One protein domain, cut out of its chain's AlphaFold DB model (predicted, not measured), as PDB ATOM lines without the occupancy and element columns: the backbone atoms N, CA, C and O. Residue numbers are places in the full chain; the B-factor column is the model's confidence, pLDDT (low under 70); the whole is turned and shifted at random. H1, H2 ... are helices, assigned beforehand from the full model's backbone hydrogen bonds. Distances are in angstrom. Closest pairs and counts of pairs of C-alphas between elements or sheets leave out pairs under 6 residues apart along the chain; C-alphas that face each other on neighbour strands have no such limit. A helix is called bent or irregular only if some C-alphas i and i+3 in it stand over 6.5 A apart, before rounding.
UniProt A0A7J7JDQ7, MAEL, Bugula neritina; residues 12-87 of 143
ATOM      1  N   PHE A  12      37.496  44.144  40.825       93.88
ATOM      2  CA  PHE A  12      36.065  44.423  40.948       93.88
ATOM      3  C   PHE A  12      35.292  44.191  39.641       93.88
ATOM      4  O   PHE A  12      34.199  43.636  39.664       93.88
ATOM      5  N   TYR A  13      35.869  44.547  38.488       93.62
ATOM      6  CA  TYR A  13      35.266  44.267  37.183       93.62
ATOM      7  C   TYR A  13      35.033  42.762  36.964       93.62
ATOM      8  O   TYR A  13      33.956  42.377  36.513       93.62
ATOM      9  N   PHE A  14      36.016  41.912  37.284       94.31
ATOM     10  CA  PHE A  14      35.877  40.459  37.114       94.31
ATOM     11  C   PHE A  14      34.843  39.878  38.074       94.31
ATOM     12  O   PHE A  14      34.020  39.070  37.653       94.31
ATOM     13  N   TYR A  15      34.821  40.366  39.315       95.12
ATOM     14  CA  TYR A  15      33.792  40.005  40.283       95.12
ATOM     15  C   TYR A  15      32.381  40.356  39.791       95.12
ATOM     16  O   TYR A  15      31.498  39.504  39.793       95.12
ATOM     17  N   MET A  16      32.165  41.583  39.303       94.19
ATOM     18  CA  MET A  16      30.865  41.977  38.750       94.19
ATOM     19  C   MET A  16      30.457  41.116  37.556       94.19
ATOM     20  O   MET A  16      29.272  40.859  37.372       94.19
ATOM     21  N   GLN A  17      31.416  40.690  36.730       93.12
ATOM     22  CA  GLN A  17      31.130  39.863  35.565       93.12
ATOM     23  C   GLN A  17      30.646  38.463  35.969       93.12
ATOM     24  O   GLN A  17      29.679  37.984  35.378       93.12
ATOM     25  N   GLU A  18      31.279  37.836  36.967       94.44
ATOM     26  CA  GLU A  18      30.806  36.565  37.542       94.44
ATOM     27  C   GLU A  18      29.436  36.754  38.209       94.44
ATOM     28  O   GLU A  18      28.472  36.092  37.831       94.44
ATOM     29  N   LEU A  19      29.299  37.761  39.076       93.38
ATOM     30  CA  LEU A  19      28.045  38.043  39.779       93.38
ATOM     31  C   LEU A  19      26.877  38.323  38.819       93.38
ATOM     32  O   LEU A  19      25.757  37.878  39.049       93.38
ATOM     33  N   MET A  20      27.115  39.049  37.726       92.81
ATOM     34  CA  MET A  20      26.091  39.302  36.710       92.81
ATOM     35  C   MET A  20      25.643  38.005  36.027       92.81
ATOM     36  O   MET A  20      24.471  37.879  35.682       92.81
ATOM     37  N   GLN A  21      26.554  37.055  35.796       92.69
ATOM     38  CA  GLN A  21      26.204  35.757  35.215       92.69
ATOM     39  C   GLN A  21      25.363  34.927  36.183       92.69
ATOM     40  O   GLN A  21      24.366  34.347  35.754       92.69
ATOM     41  N   ASP A  22      25.706  34.933  37.468       93.25
ATOM     42  CA  ASP A  22      24.938  34.228  38.495       93.25
ATOM     43  C   ASP A  22      23.529  34.818  38.635       93.25
ATOM     44  O   ASP A  22      22.540  34.101  38.505       93.25
ATOM     45  N   LEU A  23      23.410  36.145  38.731       91.81
ATOM     46  CA  LEU A  23      22.108  36.816  38.806       91.81
ATOM     47  C   LEU A  23      21.260  36.622  37.534       91.81
ATOM     48  O   LEU A  23      20.032  36.589  37.605       91.81
ATOM     49  N   LYS A  24      21.889  36.468  36.361       92.75
ATOM     50  CA  LYS A  24      21.183  36.111  35.118       92.75
ATOM     51  C   LYS A  24      20.656  34.680  35.141       92.75
ATOM     52  O   LYS A  24      19.567  34.443  34.625       92.75
ATOM     53  N   ARG A  25      21.398  33.736  35.731       92.81
ATOM     54  CA  ARG A  25      20.929  32.352  35.932       92.81
ATOM     55  C   ARG A  25      19.746  32.294  36.897       92.81
ATOM     56  O   ARG A  25      18.858  31.477  36.703       92.81
ATOM     57  N   GLU A  26      19.694  33.209  37.860       92.12
ATOM     58  CA  GLU A  26      18.540  33.419  38.747       92.12
ATOM     59  C   GLU A  26      17.345  34.112  38.056       92.12
ATOM     60  O   GLU A  26      16.307  34.321  38.678       92.12
ATOM     61  N   GLY A  27      17.468  34.486  36.776       90.44
ATOM     62  CA  GLY A  27      16.396  35.104  35.992       90.44
ATOM     63  C   GLY A  27      16.336  36.632  36.064       90.44
ATOM     64  O   GLY A  27      15.401  37.227  35.527       90.44
ATOM     65  N   ARG A  28      17.317  37.306  36.686       88.75
ATOM     66  CA  ARG A  28      17.378  38.776  36.659       88.75
ATOM     67  C   ARG A  28      17.897  39.288  35.321       88.75
ATOM     68  O   ARG A  28      18.891  38.804  34.778       88.75
ATOM     69  N   VAL A  29      17.255  40.341  34.828       87.88
ATOM     70  CA  VAL A  29      17.644  41.042  33.603       87.88
ATOM     71  C   VAL A  29      18.252  42.394  33.971       87.88
ATOM     72  O   VAL A  29      17.723  43.105  34.820       87.88
ATOM     73  N   PHE A  30      19.362  42.744  33.322       88.81
ATOM     74  CA  PHE A  30      20.099  43.991  33.552       88.81
ATOM     75  C   PHE A  30      20.115  44.830  32.266       88.81
ATOM     76  O   PHE A  30      21.030  44.661  31.452       88.81
ATOM     77  N   PRO A  31      19.099  45.680  32.033       86.06
ATOM     78  CA  PRO A  31      18.997  46.492  30.819       86.06
ATOM     79  C   PRO A  31      20.122  47.536  30.699       86.06
ATOM     80  O   PRO A  31      20.576  47.808  29.590       86.06
ATOM     81  N   GLY A  32      20.634  48.062  31.817       86.06
ATOM     82  CA  GLY A  32      21.782  48.976  31.900       86.06
ATOM     83  C   GLY A  32      23.145  48.275  31.983       86.06
ATOM     84  O   GLY A  32      24.180  48.915  32.188       86.06
ATOM     85  N   GLY A  33      23.182  46.949  31.822       87.50
ATOM     86  CA  GLY A  33      24.417  46.168  31.827       87.50
ATOM     87  C   GLY A  33      25.102  46.154  33.196       87.50
ATOM     88  O   GLY A  33      24.481  45.851  34.208       87.50
ATOM     89  N   LEU A  34      26.407  46.441  33.233       86.50
ATOM     90  CA  LEU A  34      27.185  46.412  34.480       86.50
ATOM     91  C   LEU A  34      26.801  47.535  35.455       86.50
ATOM     92  O   LEU A  34      26.994  47.357  36.653       86.50
ATOM     93  N   ALA A  35      26.257  48.661  34.977       88.06
ATOM     94  CA  ALA A  35      25.893  49.793  35.834       88.06
ATOM     95  C   ALA A  35      24.837  49.405  36.882       88.06
ATOM     96  O   ALA A  35      24.973  49.756  38.051       88.06
ATOM     97  N   ASP A  36      23.863  48.589  36.482       89.94
ATOM     98  CA  ASP A  36      22.793  48.093  37.356       89.94
ATOM     99  C   ASP A  36      23.311  47.104  38.415       89.94
ATOM    100  O   ASP A  36      22.705  46.916  39.469       89.94
ATOM    101  N   VAL A  37      24.456  46.467  38.146       90.19
ATOM    102  CA  VAL A  37      25.074  45.464  39.025       90.19
ATOM    103  C   VAL A  37      25.941  46.125  40.099       90.19
ATOM    104  O   VAL A  37      26.058  45.588  41.199       90.19
ATOM    105  N   VAL A  38      26.510  47.306  39.828       91.81
ATOM    106  CA  VAL A  38      27.390  48.055  40.748       91.81
ATOM    107  C   VAL A  38      26.813  48.216  42.165       91.81
ATOM    108  O   VAL A  38      27.529  47.862  43.108       91.81
ATOM    109  N   PRO A  39      25.567  48.695  42.375       92.75
ATOM    110  CA  PRO A  39      25.031  48.892  43.726       92.75
ATOM    111  C   PRO A  39      24.877  47.584  44.515       92.75
ATOM    112  O   PRO A  39      24.971  47.594  45.738       92.75
ATOM    113  N   ILE A  40      24.694  46.452  43.829       91.81
ATOM    114  CA  ILE A  40      24.617  45.121  44.447       91.81
ATOM    115  C   ILE A  40      26.027  44.581  44.717       91.81
ATOM    116  O   ILE A  40      26.300  44.013  45.774       91.81
ATOM    117  N   ALA A  41      26.933  44.764  43.758       92.88
ATOM    118  CA  ALA A  41      28.277  44.214  43.794       92.88
ATOM    119  C   ALA A  41      29.182  44.917  44.804       92.88
ATOM    120  O   ALA A  41      29.977  44.256  45.459       92.88
ATOM    121  N   HIS A  42      29.083  46.241  44.944       92.88
ATOM    122  CA  HIS A  42      29.979  47.017  45.800       92.88
ATOM    123  C   HIS A  42      29.974  46.569  47.278       92.88
ATOM    124  O   HIS A  42      31.053  46.289  47.810       92.88
ATOM    125  N   PRO A  43      28.816  46.439  47.962       95.62
ATOM    126  CA  PRO A  43      28.795  45.947  49.340       95.62
ATOM    127  C   PRO A  43      29.255  44.488  49.444       95.62
ATOM    128  O   PRO A  43      30.025  44.161  50.345       95.62
ATOM    129  N   ARG A  44      28.853  43.626  48.499       94.19
ATOM    130  CA  ARG A  44      29.234  42.205  48.507       94.19
ATOM    131  C   ARG A  44      30.735  42.012  48.306       94.19
ATOM    132  O   ARG A  44      31.349  41.255  49.041       94.19
ATOM    133  N   PHE A  45      31.342  42.758  47.386       94.31
ATOM    134  CA  PHE A  45      32.782  42.713  47.138       94.31
ATOM    135  C   PHE A  45      33.591  43.178  48.350       94.31
ATOM    136  O   PHE A  45      34.636  42.608  48.658       94.31
ATOM    137  N   LYS A  46      33.109  44.199  49.070       94.19
ATOM    138  CA  LYS A  46      33.759  44.668  50.300       94.19
ATOM    139  C   LYS A  46      33.732  43.598  51.396       94.19
ATOM    140  O   LYS A  46      34.723  43.470  52.113       94.19
ATOM    141  N   ALA A  47      32.639  42.840  51.471       95.44
ATOM    142  CA  ALA A  47      32.418  41.768  52.437       95.44
ATOM    143  C   ALA A  47      33.114  40.435  52.099       95.44
ATOM    144  O   ALA A  47      33.117  39.555  52.948       95.44
ATOM    145  N   LEU A  48      33.694  40.275  50.901       93.25
ATOM    146  CA  LEU A  48      34.454  39.070  50.542       93.25
ATOM    147  C   LEU A  48      35.691  38.891  51.428       93.25
ATOM    148  O   LEU A  48      36.357  39.875  51.777       93.25
ATOM    149  N   ASP A  49      36.051  37.634  51.663       95.62
ATOM    150  CA  ASP A  49      37.310  37.271  52.301       95.62
ATOM    151  C   ASP A  49      38.507  37.630  51.412       95.62
ATOM    152  O   ASP A  49      38.430  37.659  50.176       95.62
ATOM    153  N   ASP A  50      39.658  37.858  52.041       93.62
ATOM    154  CA  ASP A  50      40.878  38.255  51.334       93.62
ATOM    155  C   ASP A  50      41.332  37.198  50.319       93.62
ATOM    156  O   ASP A  50      41.789  37.540  49.231       93.62
ATOM    157  N   LYS A  51      41.107  35.911  50.613       93.75
ATOM    158  CA  LYS A  51      41.407  34.801  49.695       93.75
ATOM    159  C   LYS A  51      40.582  34.869  48.405       93.75
ATOM    160  O   LYS A  51      41.079  34.571  47.319       93.75
ATOM    161  N   GLU A  52      39.315  35.263  48.504       91.88
ATOM    162  CA  GLU A  52      38.442  35.403  47.338       91.88
ATOM    163  C   GLU A  52      38.770  36.674  46.556       91.88
ATOM    164  O   GLU A  52      38.829  36.647  45.325       91.88
ATOM    165  N   LYS A  53      39.070  37.773  47.255       93.50
ATOM    166  CA  LYS A  53      39.579  38.999  46.625       93.50
ATOM    167  C   LYS A  53      40.863  38.727  45.845       93.50
ATOM    168  O   LYS A  53      40.966  39.143  44.690       93.50
ATOM    169  N   GLU A  54      41.792  37.962  46.417       94.81
ATOM    170  CA  GLU A  54      43.050  37.585  45.771       94.81
ATOM    171  C   GLU A  54      42.816  36.816  44.461       94.81
ATOM    172  O   GLU A  54      43.468  37.094  43.450       94.81
ATOM    173  N   ARG A  55      41.831  35.908  44.419       96.00
ATOM    174  CA  ARG A  55      41.436  35.210  43.182       96.00
ATOM    175  C   ARG A  55      41.083  36.206  42.068       96.00
ATOM    176  O   ARG A  55      41.579  36.073  40.945       96.00
ATOM    177  N   PHE A  56      40.277  37.227  42.363       95.25
ATOM    178  CA  PHE A  56      39.910  38.267  41.391       95.25
ATOM    179  C   PHE A  56      41.072  39.201  41.039       95.25
ATOM    180  O   PHE A  56      41.194  39.640  39.891       95.25
ATOM    181  N   GLU A  57      41.963  39.484  41.987       94.56
ATOM    182  CA  GLU A  57      43.196  40.214  41.704       94.56
ATOM    183  C   GLU A  57      44.111  39.449  40.752       94.56
ATOM    184  O   GLU A  57      44.671  40.049  39.833       94.56
ATOM    185  N   ASN A  58      44.236  38.135  40.925       94.00
ATOM    186  CA  ASN A  58      45.033  37.284  40.051       94.00
ATOM    187  C   ASN A  58      44.457  37.256  38.631       94.00
ATOM    188  O   ASN A  58      45.208  37.470  37.678       94.00
ATOM    189  N   MET A  59      43.132  37.165  38.479       91.94
ATOM    190  CA  MET A  59      42.477  37.330  37.172       91.94
ATOM    191  C   MET A  59      42.782  38.693  36.532       91.94
ATOM    192  O   MET A  59      43.112  38.776  35.346       91.94
ATOM    193  N   ALA A  60      42.735  39.775  37.313       92.75
ATOM    194  CA  ALA A  60      43.062  41.106  36.810       92.75
ATOM    195  C   ALA A  60      44.541  41.244  36.420       92.75
ATOM    196  O   ALA A  60      44.857  41.875  35.406       92.75
ATOM    197  N   LYS A  61      45.458  40.640  37.187       90.25
ATOM    198  CA  LYS A  61      46.893  40.582  36.869       90.25
ATOM    199  C   LYS A  61      47.128  39.817  35.568       90.25
ATOM    200  O   LYS A  61      47.852  40.314  34.708       90.25
ATOM    201  N   GLU A  62      46.504  38.656  35.389       89.44
ATOM    202  CA  GLU A  62      46.602  37.874  34.153       89.44
ATOM    203  C   GLU A  62      46.054  38.626  32.947       89.44
ATOM    204  O   GLU A  62      46.707  38.676  31.904       89.44
ATOM    205  N   PHE A  63      44.894  39.270  33.089       88.56
ATOM    206  CA  PHE A  63      44.337  40.086  32.019       88.56
ATOM    207  C   PHE A  63      45.297  41.213  31.640       88.56
ATOM    208  O   PHE A  63      45.619  41.379  30.467       88.56
ATOM    209  N   LYS A  64      45.840  41.943  32.623       84.31
ATOM    210  CA  LYS A  64      46.854  42.976  32.370       84.31
ATOM    211  C   LYS A  64      48.087  42.406  31.668       84.31
ATOM    212  O   LYS A  64      48.563  43.040  30.734       84.31
ATOM    213  N   LYS A  65      48.576  41.223  32.063       82.88
ATOM    214  CA  LYS A  65      49.703  40.542  31.396       82.88
ATOM    215  C   LYS A  65      49.391  40.224  29.931       82.88
ATOM    216  O   LYS A  65      50.218  40.526  29.085       82.88
ATOM    217  N   ARG A  66      48.202  39.696  29.615       81.00
ATOM    218  CA  ARG A  66      47.781  39.397  28.227       81.00
ATOM    219  C   ARG A  66      47.626  40.645  27.357       81.00
ATOM    220  O   ARG A  66      47.753  40.564  26.141       81.00
ATOM    221  N   MET A  67      47.312  41.788  27.966       76.69
ATOM    222  CA  MET A  67      47.186  43.059  27.247       76.69
ATOM    223  C   MET A  67      48.540  43.759  27.046       76.69
ATOM    224  O   MET A  67      48.615  44.661  26.212       76.69
ATOM    225  N   ARG A  68      49.601  43.361  27.771       70.50
ATOM    226  CA  ARG A  68      50.960  43.875  27.535       70.50
ATOM    227  C   ARG A  68      51.431  43.444  26.148       70.50
ATOM    228  O   ARG A  68      51.315  42.275  25.796       70.50
ATOM    229  N   GLY A  69      51.942  44.389  25.365       64.31
ATOM    230  CA  GLY A  69      52.396  44.131  23.990       64.31
ATOM    231  C   GLY A  69      51.292  44.105  22.924       64.31
ATOM    232  O   GLY A  69      51.589  43.882  21.753       64.31
ATOM    233  N   GLN A  70      50.028  44.376  23.275       71.25
ATOM    234  CA  GLN A  70      49.015  44.697  22.262       71.25
ATOM    235  C   GLN A  70      49.349  46.027  21.563       71.25
ATOM    236  O   GLN A  70      49.986  46.885  22.176       71.25
ATOM    237  N   PRO A  71      48.880  46.260  20.321       63.19
ATOM    238  CA  PRO A  71      49.265  47.429  19.515       63.19
ATOM    239  C   PRO A  71      49.042  48.793  20.196       63.19
ATOM    240  O   PRO A  71      49.738  49.751  19.883       63.19
ATOM    241  N   GLY A  72      48.125  48.894  21.167       65.81
ATOM    242  CA  GLY A  72      47.924  50.117  21.959       65.81
ATOM    243  C   GLY A  72      48.935  50.351  23.093       65.81
ATOM    244  O   GLY A  72      49.049  51.474  23.572       65.81
ATOM    245  N   ASP A  73      49.671  49.327  23.535       64.06
ATOM    246  CA  ASP A  73      50.689  49.430  24.597       64.06
ATOM    247  C   ASP A  73      52.051  49.891  24.041       64.06
ATOM    248  O   ASP A  73      52.871  50.426  24.782       64.06
ATOM    249  N   ALA A  74      52.258  49.776  22.721       64.81
ATOM    250  CA  ALA A  74      53.451  50.265  22.019       64.81
ATOM    251  C   ALA A  74      53.602  51.800  22.052       64.81
ATOM    252  O   ALA A  74      54.690  52.316  21.827       64.81
ATOM    253  N   ILE A  75      52.522  52.529  22.350       72.50
ATOM    254  CA  ILE A  75      52.504  54.000  22.423       72.50
ATOM    255  C   ILE A  75      52.591  54.475  23.882       72.50
ATOM    256  O   ILE A  75      52.808  55.653  24.154       72.50
ATOM    257  N   ARG A  76      52.406  53.578  24.859       74.62
ATOM    258  CA  ARG A  76      52.311  53.978  26.261       74.62
ATOM    259  C   ARG A  76      53.685  54.396  26.768       74.62
ATOM    260  O   ARG A  76      54.581  53.563  26.873       74.62
ATOM    261  N   GLN A  77      53.830  55.674  27.093       83.62
ATOM    262  CA  GLN A  77      55.062  56.244  27.625       83.62
ATOM    263  C   GLN A  77      55.030  56.321  29.149       83.62
ATOM    264  O   GLN A  77      53.964  56.326  29.772       83.62
ATOM    265  N   ASP A  78      56.210  56.349  29.753       79.12
ATOM    266  CA  ASP A  78      56.375  56.716  31.149       79.12
ATOM    267  C   ASP A  78      56.480  58.234  31.343       79.12
ATOM    268  O   ASP A  78      56.446  59.005  30.387       79.12
ATOM    269  N   ASN A  79      56.614  58.669  32.598       83.00
ATOM    270  CA  ASN A  79      56.718  60.088  32.952       83.00
ATOM    271  C   ASN A  79      57.976  60.775  32.375       83.00
ATOM    272  O   ASN A  79      58.093  61.991  32.474       83.00
ATOM    273  N   VAL A  80      58.912  60.008  31.806       84.00
ATOM    274  CA  VAL A  80      60.164  60.478  31.192       84.00
ATOM    275  C   VAL A  80      60.085  60.387  29.655       84.00
ATOM    276  O   VAL A  80      61.007  60.795  28.958       84.00
ATOM    277  N   GLY A  81      58.970  59.896  29.103       80.12
ATOM    278  CA  GLY A  81      58.743  59.765  27.662       80.12
ATOM    279  C   GLY A  81      59.230  58.446  27.054       80.12
ATOM    280  O   GLY A  81      59.084  58.243  25.847       80.12
ATOM    281  N   ASN A  82      59.756  57.514  27.853       83.19
ATOM    282  CA  ASN A  82      60.185  56.212  27.348       83.19
ATOM    283  C   ASN A  82      58.980  55.301  27.122       83.19
ATOM    284  O   ASN A  82      58.097  55.194  27.974       83.19
ATOM    285  N   ILE A  83      58.967  54.585  25.999       81.25
ATOM    286  CA  ILE A  83      57.921  53.606  25.696       81.25
ATOM    287  C   ILE A  83      58.020  52.441  26.691       81.25
ATOM    288  O   ILE A  83      59.025  51.735  26.761       81.25
ATOM    289  N   ILE A  84      56.943  52.200  27.437       76.25
ATOM    290  CA  ILE A  84      56.874  51.175  28.483       76.25
ATOM    291  C   ILE A  84      57.036  49.769  27.899       76.25
ATOM    292  O   ILE A  84      57.636  48.914  28.547       76.25
ATOM    293  N   ALA A  85      56.557  49.529  26.676       71.56
ATOM    294  CA  ALA A  85      56.740  48.253  25.985       71.56
ATOM    295  C   ALA A  85      58.220  47.906  25.720       71.56
ATOM    296  O   ALA A  85      58.547  46.731  25.587       71.56
ATOM    297  N   HIS A  86      59.113  48.902  25.669       73.56
ATOM    298  CA  HIS A  86      60.553  48.701  25.484       73.56
ATOM    299  C   HIS A  86      61.328  48.583  26.797       73.56
ATOM    300  O   HIS A  86      62.550  48.427  26.763       73.56
ATOM    301  N   ARG A  87      60.657  48.641  27.955       74.19
ATOM    302  CA  ARG A  87      61.331  48.412  29.234       74.19
ATOM    303  C   ARG A  87      61.848  46.982  29.274       74.19
ATOM    304  O   ARG A  87      61.064  46.032  29.266       74.19
TER     305      ARG A  87
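Overview. This is residues 12 to 87 of the 143 residues of the protein "MAEL" of Bugula neritina (UniProt A0A7J7JDQ7). Two helices, H2 and H3, make an open V joined at its point by a tight link, and H1 crosses H2 and reaches H3 with its first residues. Beyond the far end of H3 the printed part runs on as a loose tail, residues 68 to 87, with no named element. The printed part has 76 residues with three named helices, in the order H1, H2, H3, and no named strand; its class is all helix. It is only just loose, close to extended, with a radius of gyration of the C-alphas of 16.7 A, and elongated, spanning 48 by 30 by 19 A.

Along the chain. H1, residues 12 to 25, begins at C-alpha 12 (36.065, 44.423, 40.948) and is 20.0 A long from first to last C-alpha. H2, residues 34 to 47, is 19.3 A long. It is irregular, but only just: C-alphas 36 and 39 are 6.8 A apart. H3, residues 50 to 67, is 25.4 A long and ends at C-alpha 67 (47.186, 43.059, 27.247).

Arrangement. H1 and H2 touch, the closest C-alphas being those of Met 16 and Ala 41, 6.1 A apart. Their lines are only just about perpendicular, at 71 degrees. Residues 12 to 15 of H1 touch residues 56 to 60 of H3; the closest C-alphas, of Phe 14 and Phe 56, are 6.3 A apart. The lines of H1 and H3 are about perpendicular, at 74 degrees. H2 and H3 are close but not clearly touching: their closest C-alphas, of Phe 45 and Lys 53, are 7.8 A apart. They run opposite ways at a steep tilt of 46 degrees. In H1 and H3 every O i to N i+4 pair is within hydrogen-bond range; in H2, 6 of 10 are.

Size, cuts and confidence. The C-alphas farthest apart, of Gly 27 and Val 80, are 50.8 A apart. The printed part has no cut. The link from H1 to H2 is short, and neither link is long. The mean pLDDT of the printed part is 86.9; residue 69 and residues 71 to 74 are under 70.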